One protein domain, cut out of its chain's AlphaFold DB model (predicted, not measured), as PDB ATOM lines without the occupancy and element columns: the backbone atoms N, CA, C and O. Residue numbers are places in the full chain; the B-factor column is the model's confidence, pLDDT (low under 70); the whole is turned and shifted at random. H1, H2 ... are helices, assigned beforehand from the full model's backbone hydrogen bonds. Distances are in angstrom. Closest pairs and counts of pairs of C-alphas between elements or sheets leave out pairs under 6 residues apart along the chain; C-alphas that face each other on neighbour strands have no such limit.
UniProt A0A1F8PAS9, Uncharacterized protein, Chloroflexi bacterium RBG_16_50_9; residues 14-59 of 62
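AT A GLANCE: This is residues 14 to 59 of the 62 residues of an uncharacterized protein of Chloroflexi bacterium RBG_16_50_9 (UniProt A0A1F8PAS9). Two short helices, H1 and H2, meet at their ends in a V, and beyond the far end of H2 the chain folds back on itself as a looped head with no named element, residues 36 to 59. H1 and the head, residues 36 to 59, lie at opposite ends of the longest axis, with H2 between them. The printed part has 46 residues, with two named helices in the order H1, H2 and no named strand; the class is all helix, though the helices hold 21 of the 46 residues, under half. The whole is loose, with a radius of gyration of the C-alphas of 12.1 A, and flat, spanning 34 by 18 by 10 A.

HOW THE PARTS SIT: H1, residues 14 to 23, and H2, residues 25 to 35, are joined by a tight link of one residue, Gly 24. They are close but not clearly touching, with 2 pairs of C-alphas within 8 A; the closest C-alphas, those of Val 20 and Phe 28, are 6.0 A apart. Their lines stand at a steep tilt of 58 degrees, opposite ways. In H1 and H2 every O i to N i+4 pair is within hydrogen-bond range. Residues 51 to 52 form a short antiparallel pairing with residues 57 to 58.

IN THESE COORDINATES: H1 begins at C-alpha 14, (-24.777, -44.690, -35.875), and measures 14.5 A from first to last C-alpha. H2, the longest helix with 11 residues, measures 15.1 A and ends at C-alpha 35, (-39.160, -35.172, -34.046). The C-alpha of Gln 59, the last printed residue, is at (-35.700, -25.174, -33.821).

THE WHOLE: The two C-alphas farthest apart, those of Gly 22 and Tyr 56, are 34.2 A apart. The printed part has no cut. Its mean pLDDT is 88.8, and no printed residue is under 70.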
ATOM      1  N   ILE A  14     -24.961 -43.327 -36.402       86.75
ATOM      2  CA  ILE A  14     -24.777 -44.690 -35.875       86.75
ATOM      3  C   ILE A  14     -25.968 -45.092 -35.000       86.75
ATOM      4  O   ILE A  14     -26.426 -46.231 -35.069       86.75
ATOM      5  N   GLU A  15     -26.482 -44.165 -34.194       87.31
ATOM      6  CA  GLU A  15     -27.635 -44.429 -33.335       87.31
ATOM      7  C   GLU A  15     -28.911 -44.617 -34.158       87.31
ATOM      8  O   GLU A  15     -29.664 -45.558 -33.916       87.31
ATOM      9  N   ASN A  16     -29.099 -43.822 -35.214       89.75
ATOM     10  CA  ASN A  16     -30.198 -44.024 -36.162       89.75
ATOM     11  C   ASN A  16     -30.161 -45.432 -36.774       89.75
ATOM     12  O   ASN A  16     -31.180 -46.118 -36.808       89.75
ATOM     13  N   LEU A  17     -28.982 -45.905 -37.195       90.75
ATOM     14  CA  LEU A  17     -28.820 -47.260 -37.734       90.75
ATOM     15  C   LEU A  17     -29.137 -48.344 -36.692       90.75
ATOM     16  O   LEU A  17     -29.781 -49.340 -37.024       90.75
ATOM     17  N   ARG A  18     -28.729 -48.156 -35.429       92.75
ATOM     18  CA  ARG A  18     -29.076 -49.080 -34.333       92.75
ATOM     19  C   ARG A  18     -30.581 -49.131 -34.097       92.75
ATOM     20  O   ARG A  18     -31.131 -50.220 -33.953       92.75
ATOM     21  N   GLN A  19     -31.248 -47.982 -34.120       93.75
ATOM     22  CA  GLN A  19     -32.697 -47.905 -33.983       93.75
ATOM     23  C   GLN A  19     -33.413 -48.592 -35.144       93.75
ATOM     24  O   GLN A  19     -34.272 -49.435 -34.902       93.75
ATOM     25  N   VAL A  20     -33.025 -48.320 -36.392       95.06
ATOM     26  CA  VAL A  20     -33.600 -49.006 -37.561       95.06
ATOM     27  C   VAL A  20     -33.399 -50.522 -37.460       95.06
ATOM     28  O   VAL A  20     -34.325 -51.273 -37.750       95.06
ATOM     29  N   LYS A  21     -32.239 -50.985 -36.977       95.06
ATOM     30  CA  LYS A  21     -31.984 -52.415 -36.745       95.06
ATOM     31  C   LYS A  21     -32.867 -53.013 -35.638       95.06
ATOM     32  O   LYS A  21     -33.248 -54.171 -35.746       95.06
ATOM     33  N   GLY A  22     -33.159 -52.255 -34.580       96.19
ATOM     34  CA  GLY A  22     -33.903 -52.734 -33.409       96.19
ATOM     35  C   GLY A  22     -35.424 -52.752 -33.579       96.19
ATOM     36  O   GLY A  22     -36.058 -53.736 -33.218       96.19
ATOM     37  N   LYS A  23     -36.015 -51.683 -34.127       94.88
ATOM     38  CA  LYS A  23     -37.481 -51.542 -34.282       94.88
ATOM     39  C   LYS A  23     -37.969 -51.596 -35.731       94.88
ATOM     40  O   LYS A  23     -39.171 -51.660 -35.962       94.88
ATOM     41  N   GLY A  24     -37.066 -51.587 -36.709       94.62
ATOM     42  CA  GLY A  24     -37.412 -51.523 -38.127       94.62
ATOM     43  C   GLY A  24     -37.582 -50.093 -38.650       94.62
ATOM     44  O   GLY A  24     -37.590 -49.111 -37.904       94.62
ATOM     45  N   LEU A  25     -37.708 -49.980 -39.974       94.88
ATOM     46  CA  LEU A  25     -37.690 -48.698 -40.680       94.88
ATOM     47  C   LEU A  25     -38.959 -47.865 -40.451       94.88
ATOM     48  O   LEU A  25     -38.870 -46.680 -40.149       94.88
ATOM     49  N   THR A  26     -40.142 -48.470 -40.565       96.31
ATOM     50  CA  THR A  26     -41.428 -47.762 -40.461       96.31
ATOM     51  C   THR A  26     -41.627 -47.024 -39.129       96.31
ATOM     52  O   THR A  26     -41.930 -45.830 -39.165       96.31
ATOM     53  N   PRO A  27     -41.457 -47.658 -37.949       95.19
ATOM     54  CA  PRO A  27     -41.598 -46.941 -36.682       95.19
ATOM     55  C   PRO A  27     -40.500 -45.890 -36.491       95.19
ATOM     56  O   PRO A  27     -40.784 -44.806 -35.993       95.19
ATOM     57  N   PHE A  28     -39.276 -46.156 -36.963       95.00
ATOM     58  CA  PHE A  28     -38.210 -45.157 -36.965       95.00
ATOM     59  C   PHE A  28     -38.599 -43.907 -37.761       95.00
ATOM     60  O   PHE A  28     -38.493 -42.807 -37.230       95.00
ATOM     61  N   LEU A  29     -39.106 -44.059 -38.987       93.56
ATOM     62  CA  LEU A  29     -39.516 -42.924 -39.815       93.56
ATOM     63  C   LEU A  29     -40.641 -42.109 -39.169       93.56
ATOM     64  O   LEU A  29     -40.553 -40.888 -39.169       93.56
ATOM     65  N   ARG A  30     -41.639 -42.757 -38.551       94.62
ATOM     66  CA  ARG A  30     -42.710 -42.050 -37.822       94.62
ATOM     67  C   ARG A  30     -42.173 -41.213 -36.662       94.62
ATOM     68  O   ARG A  30     -42.607 -40.084 -36.460       94.62
ATOM     69  N   GLU A  31     -41.217 -41.750 -35.909       92.75
ATOM     70  CA  GLU A  31     -40.574 -41.008 -34.825       92.75
ATOM     71  C   GLU A  31     -39.704 -39.856 -35.340       92.75
ATOM     72  O   GLU A  31     -39.704 -38.784 -34.739       92.75
ATOM     73  N   GLN A  32     -38.973 -40.046 -36.446       92.56
ATOM     74  CA  GLN A  32     -38.196 -38.965 -37.061       92.56
ATOM     75  C   GLN A  32     -39.110 -37.861 -37.602       92.56
ATOM     76  O   GLN A  32     -38.834 -36.687 -37.379       92.56
ATOM     77  N   GLU A  33     -40.213 -38.216 -38.261       91.75
ATOM     78  CA  GLU A  33     -41.193 -37.253 -38.765       91.75
ATOM     79  C   GLU A  33     -41.777 -36.416 -37.625       91.75
ATOM     80  O   GLU A  33     -41.798 -35.193 -37.718       91.75
ATOM     81  N   ALA A  34     -42.159 -37.044 -36.509       90.56
ATOM     82  CA  ALA A  34     -42.627 -36.321 -35.330       90.56
ATOM     83  C   ALA A  34     -41.538 -35.418 -34.721       90.56
ATOM     84  O   ALA A  34     -41.820 -34.279 -34.356       90.56
ATOM     85  N   ARG A  35     -40.292 -35.905 -34.636       89.81
ATOM     86  CA  ARG A  35     -39.160 -35.172 -34.046       89.81
ATOM     87  C   ARG A  35     -38.753 -33.940 -34.854       89.81
ATOM     88  O   ARG A  35     -38.403 -32.921 -34.268       89.81
ATOM     89  N   TYR A  36     -38.765 -34.039 -36.180       90.56
ATOM     90  CA  TYR A  36     -38.302 -32.977 -37.080       90.56
ATOM     91  C   TYR A  36     -39.443 -32.163 -37.694       90.56
ATOM     92  O   TYR A  36     -39.206 -31.371 -38.606       90.56
ATOM     93  N   ARG A  37     -40.673 -32.306 -37.193       90.81
ATOM     94  CA  ARG A  37     -41.798 -31.467 -37.601       90.81
ATOM     95  C   ARG A  37     -41.739 -30.116 -36.901       90.81
ATOM     96  O   ARG A  37     -41.665 -30.025 -35.679       90.81
ATOM     97  N   CYS A  38     -41.821 -29.047 -37.680       89.56
ATOM     98  CA  CYS A  38     -41.928 -27.692 -37.167       89.56
ATOM     99  C   CYS A  38     -43.287 -27.504 -36.470       89.56
ATOM    100  O   CYS A  38     -44.324 -27.693 -37.114       89.56
ATOM    101  N   PRO A  39     -43.319 -27.072 -35.196       85.88
ATOM    102  CA  PRO A  39     -44.574 -26.856 -34.477       85.88
ATOM    103  C   PRO A  39     -45.359 -25.644 -35.000       85.88
ATOM    104  O   PRO A  39     -46.558 -25.550 -34.768       85.88
ATOM    105  N   THR A  40     -44.699 -24.714 -35.698       83.19
ATOM    106  CA  THR A  40     -45.311 -23.453 -36.138       83.19
ATOM    107  C   THR A  40     -46.043 -23.586 -37.471       83.19
ATOM    108  O   THR A  40     -47.179 -23.143 -37.582       83.19
ATOM    109  N   TYR A  41     -45.411 -24.206 -38.474       84.44
ATOM    110  CA  TYR A  41     -45.966 -24.300 -39.836       84.44
ATOM    111  C   TYR A  41     -46.092 -25.737 -40.351       84.44
ATOM    112  O   TYR A  41     -46.532 -25.954 -41.472       84.44
ATOM    113  N   GLY A  42     -45.698 -26.740 -39.559       83.19
ATOM    114  CA  GLY A  42     -45.717 -28.140 -39.990       83.19
ATOM    115  C   GLY A  42     -44.618 -28.521 -40.987       83.19
ATOM    116  O   GLY A  42     -44.592 -29.667 -41.420       83.19
ATOM    117  N   GLY A  43     -43.718 -27.589 -41.309       87.12
ATOM    118  CA  GLY A  43     -42.526 -27.805 -42.127       87.12
ATOM    119  C   GLY A  43     -41.514 -28.786 -41.540       87.12
ATOM    120  O   GLY A  43     -41.684 -29.293 -40.431       87.12
ATOM    121  N   VAL A  44     -40.415 -29.011 -42.260       89.44
ATOM    122  CA  VAL A  44     -39.339 -29.919 -41.830       89.44
ATOM    123  C   VAL A  44     -38.156 -29.131 -41.270       89.44
ATOM    124  O   VAL A  44     -37.657 -28.190 -41.885       89.44
ATOM    125  N   ILE A  45     -37.686 -29.537 -40.094       90.12
ATOM    126  CA  ILE A  45     -36.496 -28.997 -39.440       90.12
ATOM    127  C   ILE A  45     -35.253 -29.698 -40.008       90.12
ATOM    128  O   ILE A  45     -35.136 -30.921 -39.958       90.12
ATOM    129  N   CYS A  46     -34.297 -28.923 -40.522       86.25
ATOM    130  CA  CYS A  46     -33.031 -29.429 -41.049       86.25
ATOM    131  C   CYS A  46     -32.158 -30.039 -39.940       86.25
ATOM    132  O   CYS A  46     -31.887 -29.396 -38.927       86.25
ATOM    133  N   ILE A  47     -31.642 -31.252 -40.157       82.00
ATOM    134  CA  ILE A  47     -30.802 -31.973 -39.182       82.00
ATOM    135  C   ILE A  47     -29.380 -31.404 -39.033       82.00
ATOM    136  O   ILE A  47     -28.686 -31.725 -38.068       82.00
ATOM    137  N   HIS A  48     -28.929 -30.606 -40.005       80.56
ATOM    138  CA  HIS A  48     -27.597 -29.998 -40.003       80.56
ATOM    139  C   HIS A  48     -27.582 -28.698 -39.206       80.56
ATOM    140  O   HIS A  48     -26.735 -28.525 -38.332       80.56
ATOM    141  N   ASP A  49     -28.564 -27.832 -39.463       81.81
ATOM    142  CA  ASP A  49     -28.560 -26.463 -38.945       81.81
ATOM    143  C   ASP A  49     -29.643 -26.218 -37.882       81.81
ATOM    144  O   ASP A  49     -29.654 -25.166 -37.241       81.81
ATOM    145  N   GLY A  50     -30.569 -27.168 -37.695       84.81
ATOM    146  CA  GLY A  50     -31.724 -27.022 -36.805       84.81
ATOM    147  C   GLY A  50     -32.720 -25.968 -37.289       84.81
ATOM    148  O   GLY A  50     -33.482 -25.430 -36.504       84.81
ATOM    149  N   ILE A  51     -32.709 -25.589 -38.564       87.19
ATOM    150  CA  ILE A  51     -33.589 -24.536 -39.086       87.19
ATOM    151  C   ILE A  51     -34.766 -25.184 -39.803       87.19
ATOM    152  O   ILE A  51     -34.580 -26.094 -40.608       87.19
ATOM    153  N   CYS A  52     -35.976 -24.708 -39.525       89.62
ATOM    154  CA  CYS A  52     -37.107 -24.942 -40.416       89.62
ATOM    155  C   CYS A  52     -37.121 -23.827 -41.465       89.62
ATOM    156  O   CYS A  52     -37.203 -22.653 -41.109       89.62
ATOM    157  N   TYR A  53     -37.019 -24.182 -42.745       86.00
ATOM    158  CA  TYR A  53     -36.953 -23.205 -43.838       86.00
ATOM    159  C   TYR A  53     -38.300 -22.548 -44.156       86.00
ATOM    160  O   TYR A  53     -38.316 -21.526 -44.828       86.00
ATOM    161  N   ASP A  54     -39.402 -23.072 -43.618       86.94
ATOM    162  CA  ASP A  54     -40.715 -22.432 -43.746       86.94
ATOM    163  C   ASP A  54     -40.885 -21.269 -42.757       86.94
ATOM    164  O   ASP A  54     -41.573 -20.298 -43.058       86.94
ATOM    165  N   CYS A  55     -40.243 -21.329 -41.579       86.81
ATOM    166  CA  CYS A  55     -40.277 -20.232 -40.602       86.81
ATOM    167  C   CYS A  55     -38.979 -19.445 -40.471       86.81
ATOM    168  O   CYS A  55     -38.991 -18.383 -39.856       86.81
ATOM    169  N   TYR A  56     -37.863 -19.963 -40.987       83.81
ATOM    170  CA  TYR A  56     -36.508 -19.442 -40.779       83.81
ATOM    171  C   TYR A  56     -36.094 -19.311 -39.300       83.81
ATOM    172  O   TYR A  56     -35.134 -18.612 -38.971       83.81
ATOM    173  N   ILE A  57     -36.776 -20.015 -38.392       80.38
ATOM    174  CA  ILE A  57     -36.460 -20.036 -36.961       80.38
ATOM    175  C   ILE A  57     -35.622 -21.280 -36.659       80.38
ATOM    176  O   ILE A  57     -35.955 -22.386 -37.096       80.38
ATOM    177  N   LYS A  58     -34.553 -21.109 -35.868       78.62
ATOM    178  CA  LYS A  58     -33.801 -22.231 -35.291       78.62
ATOM    179  C   LYS A  58     -34.681 -22.978 -34.293       78.62
ATOM    180  O   LYS A  58     -35.002 -22.465 -33.227       78.62
ATOM    181  N   GLN A  59     -35.047 -24.191 -34.660       73.62
ATOM    182  CA  GLN A  59     -35.700 -25.174 -33.821       73.62
ATOM    183  C   GLN A  59     -34.615 -26.143 -33.349       73.62
ATOM    184  O   GLN A  59     -33.955 -26.778 -34.163       73.62
TER     185      GLN A  59